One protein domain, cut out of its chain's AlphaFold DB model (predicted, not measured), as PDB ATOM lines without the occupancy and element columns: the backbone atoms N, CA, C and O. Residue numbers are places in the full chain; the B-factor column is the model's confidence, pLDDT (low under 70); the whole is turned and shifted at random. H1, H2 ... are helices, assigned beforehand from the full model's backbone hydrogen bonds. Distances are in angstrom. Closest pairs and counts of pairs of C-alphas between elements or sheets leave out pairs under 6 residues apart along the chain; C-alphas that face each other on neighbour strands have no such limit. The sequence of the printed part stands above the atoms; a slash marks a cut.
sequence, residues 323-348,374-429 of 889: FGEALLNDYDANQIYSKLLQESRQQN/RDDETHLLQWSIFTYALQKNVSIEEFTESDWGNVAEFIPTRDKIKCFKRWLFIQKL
ATOM      1  N   PHE A 323      94.943 127.553  84.691       34.94
ATOM      2  CA  PHE A 323      96.031 127.851  85.641       34.94
ATOM      3  C   PHE A 323      96.500 129.314  85.645       34.94
ATOM      4  O   PHE A 323      97.475 129.627  86.322       34.94
ATOM      5  N   GLY A 324      95.781 130.196  84.937       38.00
ATOM      6  CA  GLY A 324      95.860 131.658  85.027       38.00
ATOM      7  C   GLY A 324      97.132 132.301  84.462       38.00
ATOM      8  O   GLY A 324      97.046 133.287  83.732       38.00
ATOM      9  N   GLU A 325      98.308 131.755  84.773       44.62
ATOM     10  CA  GLU A 325      99.467 131.885  83.895       44.62
ATOM     11  C   GLU A 325      99.005 131.425  82.508       44.62
ATOM     12  O   GLU A 325      98.482 130.315  82.359       44.62
ATOM     13  N   ALA A 326      99.138 132.295  81.502       46.81
ATOM     14  CA  ALA A 326      98.880 131.897  80.129       46.81
ATOM     15  C   ALA A 326      99.810 130.720  79.827       46.81
ATOM     16  O   ALA A 326     101.032 130.861  79.916       46.81
ATOM     17  N   LEU A 327      99.230 129.551  79.534       54.12
ATOM     18  CA  LEU A 327     100.015 128.404  79.097       54.12
ATOM     19  C   LEU A 327     100.856 128.851  77.903       54.12
ATOM     20  O   LEU A 327     100.340 129.569  77.042       54.12
ATOM     21  N   LEU A 328     102.136 128.462  77.892       60.38
ATOM     22  CA  LEU A 328     103.059 128.790  76.805       60.38
ATOM     23  C   LEU A 328     102.346 128.558  75.473       60.38
ATOM     24  O   LEU A 328     101.813 127.473  75.246       60.38
ATOM     25  N   ASN A 329     102.318 129.563  74.602       71.38
ATOM     26  CA  ASN A 329     101.916 129.300  73.229       71.38
ATOM     27  C   ASN A 329     102.951 128.354  72.598       71.38
ATOM     28  O   ASN A 329     104.100 128.267  73.046       71.38
ATOM     29  N   ASP A 330     102.548 127.646  71.549       68.56
ATOM     30  CA  ASP A 330     103.393 126.612  70.958       68.56
ATOM     31  C   ASP A 330     104.718 127.175  70.415       68.56
ATOM     32  O   ASP A 330     105.708 126.450  70.358       68.56
ATOM     33  N   TYR A 331     104.791 128.465  70.067       72.62
ATOM     34  CA  TYR A 331     106.045 129.109  69.672       72.62
ATOM     35  C   TYR A 331     107.019 129.211  70.857       72.62
ATOM     36  O   TYR A 331     108.123 128.671  70.777       72.62
ATOM     37  N   ASP A 332     106.605 129.802  71.981       69.62
ATOM     38  CA  ASP A 332     107.451 129.947  73.175       69.62
ATOM     39  C   ASP A 332     107.845 128.586  73.776       69.62
ATOM     40  O   ASP A 332     108.990 128.390  74.196       69.62
ATOM     41  N   ALA A 333     106.934 127.605  73.754       72.94
ATOM     42  CA  ALA A 333     107.236 126.229  74.146       72.94
ATOM     43  C   ALA A 333     108.335 125.606  73.261       72.94
ATOM     44  O   ALA A 333     109.282 125.012  73.784       72.94
ATOM     45  N   ASN A 334     108.267 125.793  71.936       76.75
ATOM     46  CA  ASN A 334     109.292 125.320  71.002       76.75
ATOM     47  C   ASN A 334     110.637 126.055  71.160       76.75
ATOM     48  O   ASN A 334     111.685 125.417  71.019       76.75
ATOM     49  N   GLN A 335     110.647 127.347  71.512       76.62
ATOM     50  CA  GLN A 335     111.887 128.074  71.827       76.62
ATOM     51  C   GLN A 335     112.572 127.490  73.074       76.62
ATOM     52  O   GLN A 335     113.765 127.173  73.048       76.62
ATOM     53  N   ILE A 336     111.810 127.266  74.153       77.69
ATOM     54  CA  ILE A 336     112.332 126.672  75.395       77.69
ATOM     55  C   ILE A 336     112.811 125.232  75.153       77.69
ATOM     56  O   ILE A 336     113.904 124.871  75.595       77.69
ATOM     57  N   TYR A 337     112.048 124.421  74.410       82.88
ATOM     58  CA  TYR A 337     112.449 123.065  74.022       82.88
ATOM     59  C   TYR A 337     113.771 123.055  73.243       82.88
ATOM     60  O   TYR A 337     114.692 122.321  73.605       82.88
ATOM     61  N   SER A 338     113.893 123.900  72.214       80.81
ATOM     62  CA  SER A 338     115.085 123.972  71.357       80.81
ATOM     63  C   SER A 338     116.333 124.359  72.152       80.81
ATOM     64  O   SER A 338     117.374 123.709  72.027       80.81
ATOM     65  N   LYS A 339     116.207 125.345  73.049       84.12
ATOM     66  CA  LYS A 339     117.269 125.750  73.978       84.12
ATOM     67  C   LYS A 339     117.695 124.596  74.892       84.12
ATOM     68  O   LYS A 339     118.877 124.265  74.952       84.12
ATOM     69  N   LEU A 340     116.748 123.935  75.567       82.38
ATOM     70  CA  LEU A 340     117.044 122.812  76.470       82.38
ATOM     71  C   LEU A 340     117.630 121.596  75.727       82.38
ATOM     72  O   LEU A 340     118.465 120.877  76.283       82.38
ATOM     73  N   LEU A 341     117.244 121.374  74.467       84.56
ATOM     74  CA  LEU A 341     117.835 120.351  73.603       84.56
ATOM     75  C   LEU A 341     119.294 120.682  73.245       84.56
ATOM     76  O   LEU A 341     120.140 119.788  73.277       84.56
ATOM     77  N   GLN A 342     119.605 121.948  72.950       84.06
ATOM     78  CA  GLN A 342     120.972 122.409  72.693       84.06
ATOM     79  C   GLN A 342     121.856 122.288  73.945       84.06
ATOM     80  O   GLN A 342     122.930 121.693  73.865       84.06
ATOM     81  N   GLU A 343     121.375 122.747  75.106       82.56
ATOM     82  CA  GLU A 343     122.067 122.596  76.396       82.56
ATOM     83  C   GLU A 343     122.353 121.114  76.719       82.56
ATOM     84  O   GLU A 343     123.451 120.761  77.156       82.56
ATOM     85  N   SER A 344     121.389 120.221  76.462       80.62
ATOM     86  CA  SER A 344     121.542 118.771  76.656       80.62
ATOM     87  C   SER A 344     122.581 118.165  75.695       80.62
ATOM     88  O   SER A 344     123.397 117.335  76.100       80.62
ATOM     89  N   ARG A 345     122.634 118.611  74.429       82.50
ATOM     90  CA  ARG A 345     123.668 118.185  73.462       82.50
ATOM     91  C   ARG A 345     125.070 118.641  73.884       82.50
ATOM     92  O   ARG A 345     125.985 117.820  73.867       82.50
ATOM     93  N   GLN A 346     125.226 119.894  74.319       80.31
ATOM     94  CA  GLN A 346     126.504 120.452  74.787       80.31
ATOM     95  C   GLN A 346     127.055 119.678  75.992       80.31
ATOM     96  O   GLN A 346     128.179 119.181  75.942       80.31
ATOM     97  N   GLN A 347     126.231 119.447  77.022       74.12
ATOM     98  CA  GLN A 347     126.634 118.663  78.197       74.12
ATOM     99  C   GLN A 347     127.099 117.246  77.821       74.12
ATOM    100  O   GLN A 347     128.063 116.735  78.392       74.12
ATOM    101  N   ASN A 348     126.455 116.596  76.848       73.81
ATOM    102  CA  ASN A 348     126.889 115.276  76.380       73.81
ATOM    103  C   ASN A 348     128.222 115.332  75.607       73.81
ATOM    104  O   ASN A 348     129.041 114.428  75.762       73.81
ATOM    105  N   ARG A 374     114.525 124.325  86.857       77.50
ATOM    106  CA  ARG A 374     114.365 125.713  86.409       77.50
ATOM    107  C   ARG A 374     112.886 126.023  86.188       77.50
ATOM    108  O   ARG A 374     112.059 125.111  86.076       77.50
ATOM    109  N   ASP A 375     112.561 127.305  86.097       69.75
ATOM    110  CA  ASP A 375     111.199 127.741  85.796       69.75
ATOM    111  C   ASP A 375     110.850 127.496  84.316       69.75
ATOM    112  O   ASP A 375     109.761 127.010  84.037       69.75
ATOM    113  N   ASP A 376     111.792 127.657  83.376       75.75
ATOM    114  CA  ASP A 376     111.584 127.313  81.957       75.75
ATOM    115  C   ASP A 376     111.295 125.809  81.742       75.75
ATOM    116  O   ASP A 376     110.296 125.454  81.118       75.75
ATOM    117  N   GLU A 377     112.062 124.917  82.377       82.81
ATOM    118  CA  GLU A 377     111.755 123.475  82.450       82.81
ATOM    119  C   GLU A 377     110.397 123.165  83.112       82.81
ATOM    120  O   GLU A 377     109.815 122.106  82.873       82.81
ATOM    121  N   THR A 378     109.904 124.047  83.986       81.88
ATOM    122  CA  THR A 378     108.647 123.848  84.722       81.88
ATOM    123  C   THR A 378     107.444 124.281  83.893       81.88
ATOM    124  O   THR A 378     106.490 123.510  83.788       81.88
ATOM    125  N   HIS A 379     107.524 125.431  83.219       76.94
ATOM    126  CA  HIS A 379     106.509 125.868  82.264       76.94
ATOM    127  C   HIS A 379     106.420 124.901  81.071       76.94
ATOM    128  O   HIS A 379     105.315 124.524  80.682       76.94
ATOM    129  N   LEU A 380     107.556 124.409  80.551       82.44
ATOM    130  CA  LEU A 380     107.561 123.390  79.494       82.44
ATOM    131  C   LEU A 380     106.954 122.059  79.974       82.44
ATOM    132  O   LEU A 380     106.213 121.427  79.222       82.44
ATOM    133  N   LEU A 381     107.188 121.650  81.231       84.94
ATOM    134  CA  LEU A 381     106.504 120.496  81.830       84.94
ATOM    135  C   LEU A 381     104.988 120.708  81.915       84.94
ATOM    136  O   LEU A 381     104.239 119.800  81.566       84.94
ATOM    137  N   GLN A 382     104.531 121.880  82.371       80.69
ATOM    138  CA  GLN A 382     103.105 122.213  82.433       80.69
ATOM    139  C   GLN A 382     102.479 122.154  81.033       80.69
ATOM    140  O   GLN A 382     101.534 121.393  80.838       80.69
ATOM    141  N   TRP A 383     103.044 122.869  80.051       84.69
ATOM    142  CA  TRP A 383     102.584 122.842  78.656       84.69
ATOM    143  C   TRP A 383     102.523 121.411  78.105       84.69
ATOM    144  O   TRP A 383     101.464 120.980  77.661       84.69
ATOM    145  N   SER A 384     103.600 120.630  78.242       83.81
ATOM    146  CA  SER A 384     103.663 119.247  77.738       83.81
ATOM    147  C   SER A 384     102.569 118.351  78.330       83.81
ATOM    148  O   SER A 384     102.002 117.521  77.624       83.81
ATOM    149  N   ILE A 385     102.235 118.528  79.614       82.62
ATOM    150  CA  ILE A 385     101.154 117.790  80.282       82.62
ATOM    151  C   ILE A 385      99.784 118.194  79.722       82.62
ATOM    152  O   ILE A 385      98.991 117.311  79.397       82.62
ATOM    153  N   PHE A 386      99.494 119.493  79.592       78.81
ATOM    154  CA  PHE A 386      98.193 119.957  79.094       78.81
ATOM    155  C   PHE A 386      97.999 119.649  77.607       78.81
ATOM    156  O   PHE A 386      96.960 119.108  77.235       78.81
ATOM    157  N   THR A 387      99.006 119.900  76.771       76.94
ATOM    158  CA  THR A 387      98.974 119.592  75.336       76.94
ATOM    159  C   THR A 387      98.802 118.090  75.099       76.94
ATOM    160  O   THR A 387      97.969 117.698  74.281       76.94
ATOM    161  N   TYR A 388      99.481 117.229  75.866       81.00
ATOM    162  CA  TYR A 388      99.274 115.779  75.783       81.00
ATOM    163  C   TYR A 388      97.884 115.343  76.288       81.00
ATOM    164  O   TYR A 388      97.224 114.537  75.628       81.00
ATOM    165  N   ALA A 389      97.397 115.894  77.409       77.06
ATOM    166  CA  ALA A 389      96.059 115.600  77.941       77.06
ATOM    167  C   ALA A 389      94.951 115.936  76.930       77.06
ATOM    168  O   ALA A 389      94.056 115.123  76.696       77.06
ATOM    169  N   LEU A 390      95.051 117.107  76.292       74.69
ATOM    170  CA  LEU A 390      94.135 117.564  75.247       74.69
ATOM    171  C   LEU A 390      94.239 116.690  73.989       74.69
ATOM    172  O   LEU A 390      93.219 116.212  73.502       74.69
ATOM    173  N   GLN A 391      95.455 116.398  73.508       75.00
ATOM    174  CA  GLN A 391      95.670 115.561  72.318       75.00
ATOM    175  C   GLN A 391      95.129 114.129  72.492       75.00
ATOM    176  O   GLN A 391      94.687 113.514  71.520       75.00
ATOM    177  N   LYS A 392      95.169 113.575  73.711       76.62
ATOM    178  CA  LYS A 392      94.609 112.248  74.017       76.62
ATOM    179  C   LYS A 392      93.148 112.273  74.463       76.62
ATOM    180  O   LYS A 392      92.522 111.217  74.448       76.62
ATOM    181  N   ASN A 393      92.611 113.434  74.844       76.50
ATOM    182  CA  ASN A 393      91.322 113.579  75.524       76.50
ATOM    183  C   ASN A 393      91.225 112.662  76.770       76.50
ATOM    184  O   ASN A 393      90.287 111.878  76.919       76.50
ATOM    185  N   VAL A 394      92.237 112.742  77.642       75.50
ATOM    186  CA  VAL A 394      92.388 111.946  78.879       75.50
ATOM    187  C   VAL A 394      92.617 112.889  80.063       75.50
ATOM    188  O   VAL A 394      93.353 113.870  79.931       75.50
ATOM    189  N   SER A 395      92.016 112.613  81.227       73.25
ATOM    190  CA  SER A 395      92.251 113.428  82.425       73.25
ATOM    191  C   SER A 395      93.688 113.266  82.924       73.25
ATOM    192  O   SER A 395      94.239 112.168  82.934       73.25
ATOM    193  N   ILE A 396      94.297 114.337  83.435       76.00
ATOM    194  CA  ILE A 396      95.655 114.269  84.007       76.00
ATOM    195  C   ILE A 396      95.686 113.388  85.276       76.00
ATOM    196  O   ILE A 396      96.731 112.860  85.656       76.00
ATOM    197  N   GLU A 397      94.529 113.169  85.908       73.38
ATOM    198  CA  GLU A 397      94.352 112.221  87.017       73.38
ATOM    199  C   GLU A 397      94.410 110.745  86.567       73.38
ATOM    200  O   GLU A 397      94.658 109.863  87.387       73.38
ATOM    201  N   GLU A 398      94.230 110.476  85.270       78.38
ATOM    202  CA  GLU A 398      94.194 109.139  84.656       78.38
ATOM    203  C   GLU A 398      95.524 108.754  83.969       78.38
ATOM    204  O   GLU A 398      95.659 107.634  83.476       78.38
ATOM    205  N   PHE A 399      96.523 109.651  83.941       82.94
ATOM    206  CA  PHE A 399      97.805 109.439  83.250       82.94
ATOM    207  C   PHE A 399      98.561 108.197  83.753       82.94
ATOM    208  O   PHE A 399      98.995 108.121  84.908       82.94
ATOM    209  N   THR A 400      98.813 107.257  82.840       85.88
ATOM    210  CA  THR A 400      99.576 106.029  83.085       85.88
ATOM    211  C   THR A 400     101.091 106.270  83.034       85.88
ATOM    212  O   THR A 400     101.571 107.322  82.614       85.88
ATOM    213  N   GLU A 401     101.894 105.265  83.401       83.50
ATOM    214  CA  GLU A 401     103.360 105.342  83.272       83.50
ATOM    215  C   GLU A 401     103.838 105.516  81.811       83.50
ATOM    216  O   GLU A 401     104.948 106.002  81.580       83.50
ATOM    217  N   SER A 402     103.005 105.143  80.831       85.75
ATOM    218  CA  SER A 402     103.265 105.365  79.402       85.75
ATOM    219  C   SER A 402     103.104 106.843  79.035       85.75
ATOM    220  O   SER A 402     103.961 107.422  78.372       85.75
ATOM    221  N   ASP A 403     102.058 107.487  79.557       85.38
ATOM    222  CA  ASP A 403     101.763 108.903  79.322       85.38
ATOM    223  C   ASP A 403     102.848 109.805  79.921       85.38
ATOM    224  O   ASP A 403     103.334 110.720  79.259       85.38
ATOM    225  N   TRP A 404     103.344 109.471  81.119       87.38
ATOM    226  CA  TRP A 404     104.522 110.127  81.701       87.38
ATOM    227  C   TRP A 404     105.814 109.890  80.909       87.38
ATOM    228  O   TRP A 404     106.724 110.715  80.988       87.38
ATOM    229  N   GLY A 405     105.902 108.794  80.147       86.38
ATOM    230  CA  GLY A 405     106.961 108.563  79.162       86.38
ATOM    231  C   GLY A 405     106.878 109.548  77.999       86.38
ATOM    232  O   GLY A 405     107.852 110.241  77.721       86.38
ATOM    233  N   ASN A 406     105.697 109.674  77.390       85.62
ATOM    234  CA  ASN A 406     105.456 110.583  76.268       85.62
ATOM    235  C   ASN A 406     105.660 112.056  76.672       85.62
ATOM    236  O   ASN A 406     106.345 112.797  75.976       85.62
ATOM    237  N   VAL A 407     105.168 112.464  77.848       84.81
ATOM    238  CA  VAL A 407     105.410 113.804  78.429       84.81
ATOM    239  C   VAL A 407     106.907 114.091  78.638       84.81
ATOM    240  O   VAL A 407     107.317 115.247  78.591       84.81
ATOM    241  N   ALA A 408     107.743 113.069  78.854       88.25
ATOM    242  CA  ALA A 408     109.185 113.249  79.018       88.25
ATOM    243  C   ALA A 408     109.959 113.379  77.689       88.25
ATOM    244  O   ALA A 408     111.044 113.955  77.708       88.25
ATOM    245  N   GLU A 409     109.419 112.930  76.545       85.31
ATOM    246  CA  GLU A 409     110.044 113.153  75.218       85.31
ATOM    247  C   GLU A 409     110.135 114.662  74.892       85.31
ATOM    248  O   GLU A 409     111.082 115.116  74.249       85.31
ATOM    249  N   PHE A 410     109.217 115.462  75.450       81.50
ATOM    250  CA  PHE A 410     109.204 116.926  75.367       81.50
ATOM    251  C   PHE A 410     110.140 117.641  76.365       81.50
ATOM    252  O   PHE A 410     110.145 118.867  76.404       81.50
ATOM    253  N   ILE A 411     110.942 116.938  77.183       85.81
ATOM    254  CA  ILE A 411     111.842 117.578  78.169       85.81
ATOM    255  C   ILE A 411     113.255 116.962  78.112       85.81
ATOM    256  O   ILE A 411     113.588 116.107  78.937       85.81
ATOM    257  N   PRO A 412     114.134 117.427  77.195       80.25
ATOM    258  CA  PRO A 412     115.440 116.814  76.892       80.25
ATOM    259  C   PRO A 412     116.457 116.718  78.046       80.25
ATOM    260  O   PRO A 412     117.513 116.103  77.892       80.25
ATOM    261  N   THR A 413     116.176 117.348  79.190       79.19
ATOM    262  CA  THR A 413     117.011 117.365  80.405       79.19
ATOM    263  C   THR A 413     116.483 116.447  81.522       79.19
ATOM    264  O   THR A 413     117.142 116.268  82.558       79.19
ATOM    265  N   ARG A 414     115.281 115.868  81.372       82.38
ATOM    266  CA  ARG A 414     114.551 115.163  82.440       82.38
ATOM    267  C   ARG A 414     114.097 113.763  82.003       82.38
ATOM    268  O   ARG A 414     114.242 113.350  80.867       82.38
ATOM    269  N   ASP A 415     113.627 112.993  82.979       86.62
ATOM    270  CA  ASP A 415     113.169 111.605  82.831       86.62
ATOM    271  C   ASP A 415     111.743 111.509  83.392       86.62
ATOM    272  O   ASP A 415     111.411 112.250  84.322       86.62
ATOM    273  N   LYS A 416     110.920 110.578  82.894       87.12
ATOM    274  CA  LYS A 416     109.513 110.411  83.295       87.12
ATOM    275  C   LYS A 416     109.308 110.344  84.809       87.12
ATOM    276  O   LYS A 416     108.367 110.944  85.328       87.12
ATOM    277  N   ILE A 417     110.223 109.711  85.552       86.19
ATOM    278  CA  ILE A 417     110.140 109.624  87.017       86.19
ATOM    279  C   ILE A 417     110.431 110.988  87.665       86.19
ATOM    280  O   ILE A 417     109.833 111.316  88.693       86.19
ATOM    281  N   LYS A 418     111.320 111.806  87.082       87.94
ATOM    282  CA  LYS A 418     111.539 113.202  87.503       87.94
ATOM    283  C   LYS A 418     110.299 114.054  87.185       87.94
ATOM    284  O   LYS A 418     109.832 114.761  88.076       87.94
ATOM    285  N   CYS A 419     109.756 113.956  85.968       86.88
ATOM    286  CA  CYS A 419     108.598 114.726  85.493       86.88
ATOM    287  C   CYS A 419     107.349 114.467  86.348       86.88
ATOM    288  O   CYS A 419     106.798 115.400  86.928       86.88
ATOM    289  N   PHE A 420     106.984 113.197  86.553       87.38
ATOM    290  CA  PHE A 420     105.876 112.801  87.427       87.38
ATOM    291  C   PHE A 420     106.062 113.296  88.871       87.38
ATOM    292  O   PHE A 420     105.134 113.828  89.480       87.38
ATOM    293  N   LYS A 421     107.279 113.196  89.432       84.31
ATOM    294  CA  LYS A 421     107.571 113.717  90.781       84.31
ATOM    295  C   LYS A 421     107.472 115.242  90.863       84.31
ATOM    296  O   LYS A 421     107.032 115.740  91.896       84.31
ATOM    297  N   ARG A 422     107.850 115.982  89.813       83.12
ATOM    298  CA  ARG A 422     107.685 117.446  89.741       83.12
ATOM    299  C   ARG A 422     106.217 117.830  89.605       83.12
ATOM    300  O   ARG A 422     105.784 118.706  90.342       83.12
ATOM    301  N   TRP A 423     105.439 117.133  88.778       82.81
ATOM    302  CA  TRP A 423     103.991 117.333  88.690       82.81
ATOM    303  C   TRP A 423     103.293 117.080  90.031       82.81
ATOM    304  O   TRP A 423     102.608 117.960  90.545       82.81
ATOM    305  N   LEU A 424     103.558 115.937  90.675       79.12
ATOM    306  CA  LEU A 424     103.046 115.651  92.019       79.12
ATOM    307  C   LEU A 424     103.498 116.682  93.065       79.12
ATOM    308  O   LEU A 424     102.772 116.909  94.028       79.12
ATOM    309  N   PHE A 425     104.677 117.288  92.911       72.19
ATOM    310  CA  PHE A 425     105.158 118.357  93.789       72.19
ATOM    311  C   PHE A 425     104.395 119.669  93.555       72.19
ATOM    312  O   PHE A 425     103.993 120.301  94.526       72.19
ATOM    313  N   ILE A 426     104.162 120.053  92.294       70.94
ATOM    314  CA  ILE A 426     103.364 121.231  91.911       70.94
ATOM    315  C   ILE A 426     101.935 121.086  92.450       70.94
ATOM    316  O   ILE A 426     101.467 121.959  93.179       70.94
ATOM    317  N   GLN A 427     101.298 119.942  92.187       69.06
ATOM    318  CA  GLN A 427      99.941 119.626  92.638       69.06
ATOM    319  C   GLN A 427      99.819 119.601  94.171       69.06
ATOM    320  O   GLN A 427      98.995 120.307  94.744       69.06
ATOM    321  N   LYS A 428     100.676 118.847  94.876       56.59
ATOM    322  CA  LYS A 428     100.574 118.688  96.344       56.59
ATOM    323  C   LYS A 428     101.002 119.914  97.151       56.59
ATOM    324  O   LYS A 428     100.839 119.901  98.369       56.59
ATOM    325  N   LEU A 429     101.588 120.933  96.518       53.59
ATOM    326  CA  LEU A 429     102.088 122.128  97.201       53.59
ATOM    327  C   LEU A 429     101.576 123.448  96.614       53.59
ATOM    328  O   LEU A 429     102.042 124.481  97.081       53.59
TER     329      LEU A 429
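What this domain is: This is residues 323 to 348 and 374 to 429 of the 889 residues of the protein "Myb-like DNA-binding domain containing protein" of Oxytricha trifallax (UniProt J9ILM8). Four helices cross one another at wide angles, with H2 through the middle of the group: H1, the longest helix, crosses H2 near H2's beginning and runs on well past it, while H3 packs on H2 on another side. H4 begins on H3, heads off at about a right angle to it, and grazes H2 on the way. The printed part has 82 residues with four named helices, in the order H1, H2, H3, H4, and no named strand; the class is all helix. The whole is compact, with a radius of gyration of the C-alphas of 12.4 A, and the C-alphas span 36 by 26 by 26 A along their three main axes.

How they stand to each other: H1, residues 330 to 348, touches H2, residues 375 to 392, at a steep tilt of 60 degrees, and the two run opposite ways. Their closest C-alphas are those of Ala 333 and Leu 380, 6.1 A apart. H1 touches H2 with residues 333 to 337 alone, and H2 touches H1 with residues 376 to 383 alone. H2 is the hub and touches the three other helices. With residues 381 to 388 alone it touches H3, residues 401 to 409, at a steep tilt of 54 degrees, opposite ways; the closest C-alphas are those of Ser 384 and Val 407, 5.8 A apart. H2 only just touches H4, residues 416 to 429, with 3 pairs of C-alphas within 8 A. The closest C-alphas there are those of Leu 381 and Cys 419, 7.1 A apart, and the lines of the two helices are about perpendicular at 80 degrees. H2 touches H4 with residues 381 to 382 alone, and H4 touches H2 with residues 419 to 423 alone. H3 and H4 touch with 10 pairs of C-alphas within 8 A, H4 with residues 416 to 420 alone, and their lines are about perpendicular at 80 degrees. Their closest C-alphas are those of Ala 408 and Lys 416, 5.1 A apart. H1 is apart from H3 and from H4. The packing of the helices is mostly crossed: of the 4 pairs that touch, 0 are at a shallow tilt. In H1, H2, H3 and H4 every pair of backbone O i and N i+4 is within hydrogen-bond range.

Where its parts are: H1 has 19 residues, Asp 330 to Asn 348, and measures 26.6 A from first to last C-alpha. It begins at C-alpha 330 at (103.393, 126.612, 70.958) and ends at C-alpha 348 at (126.889, 115.276, 76.380). H2 has 18 residues, Asp 375 to Lys 392, and measures 25.6 A from first to last C-alpha. H3, Glu 401 to Glu 409, has 9 residues. H4, Lys 416 to Leu 429, has 14 residues, measures 19.6 A from first to last C-alpha and ends at C-alpha 429 at (102.088, 122.128, 97.201).

The domain as a whole: The two C-alphas farthest apart are those of Gly 324 and Asn 348, at 36.1 A. The first and last printed C-alphas, those of Phe 323 and Leu 429, are 14.3 A apart. Residues 349 to 373 are cut out and not printed, and C-alphas 348 and 374 are 19.1 A apart across the cut, which lies in the link from H1 to H2. The links from H2 to H3, with 8 residues, and from H3 to H4, with 6 residues, are short. The mean pLDDT of the printed part is 77.1. It is under 70 in residues 323 to 328, 330, 332, 375 and 427 to 429.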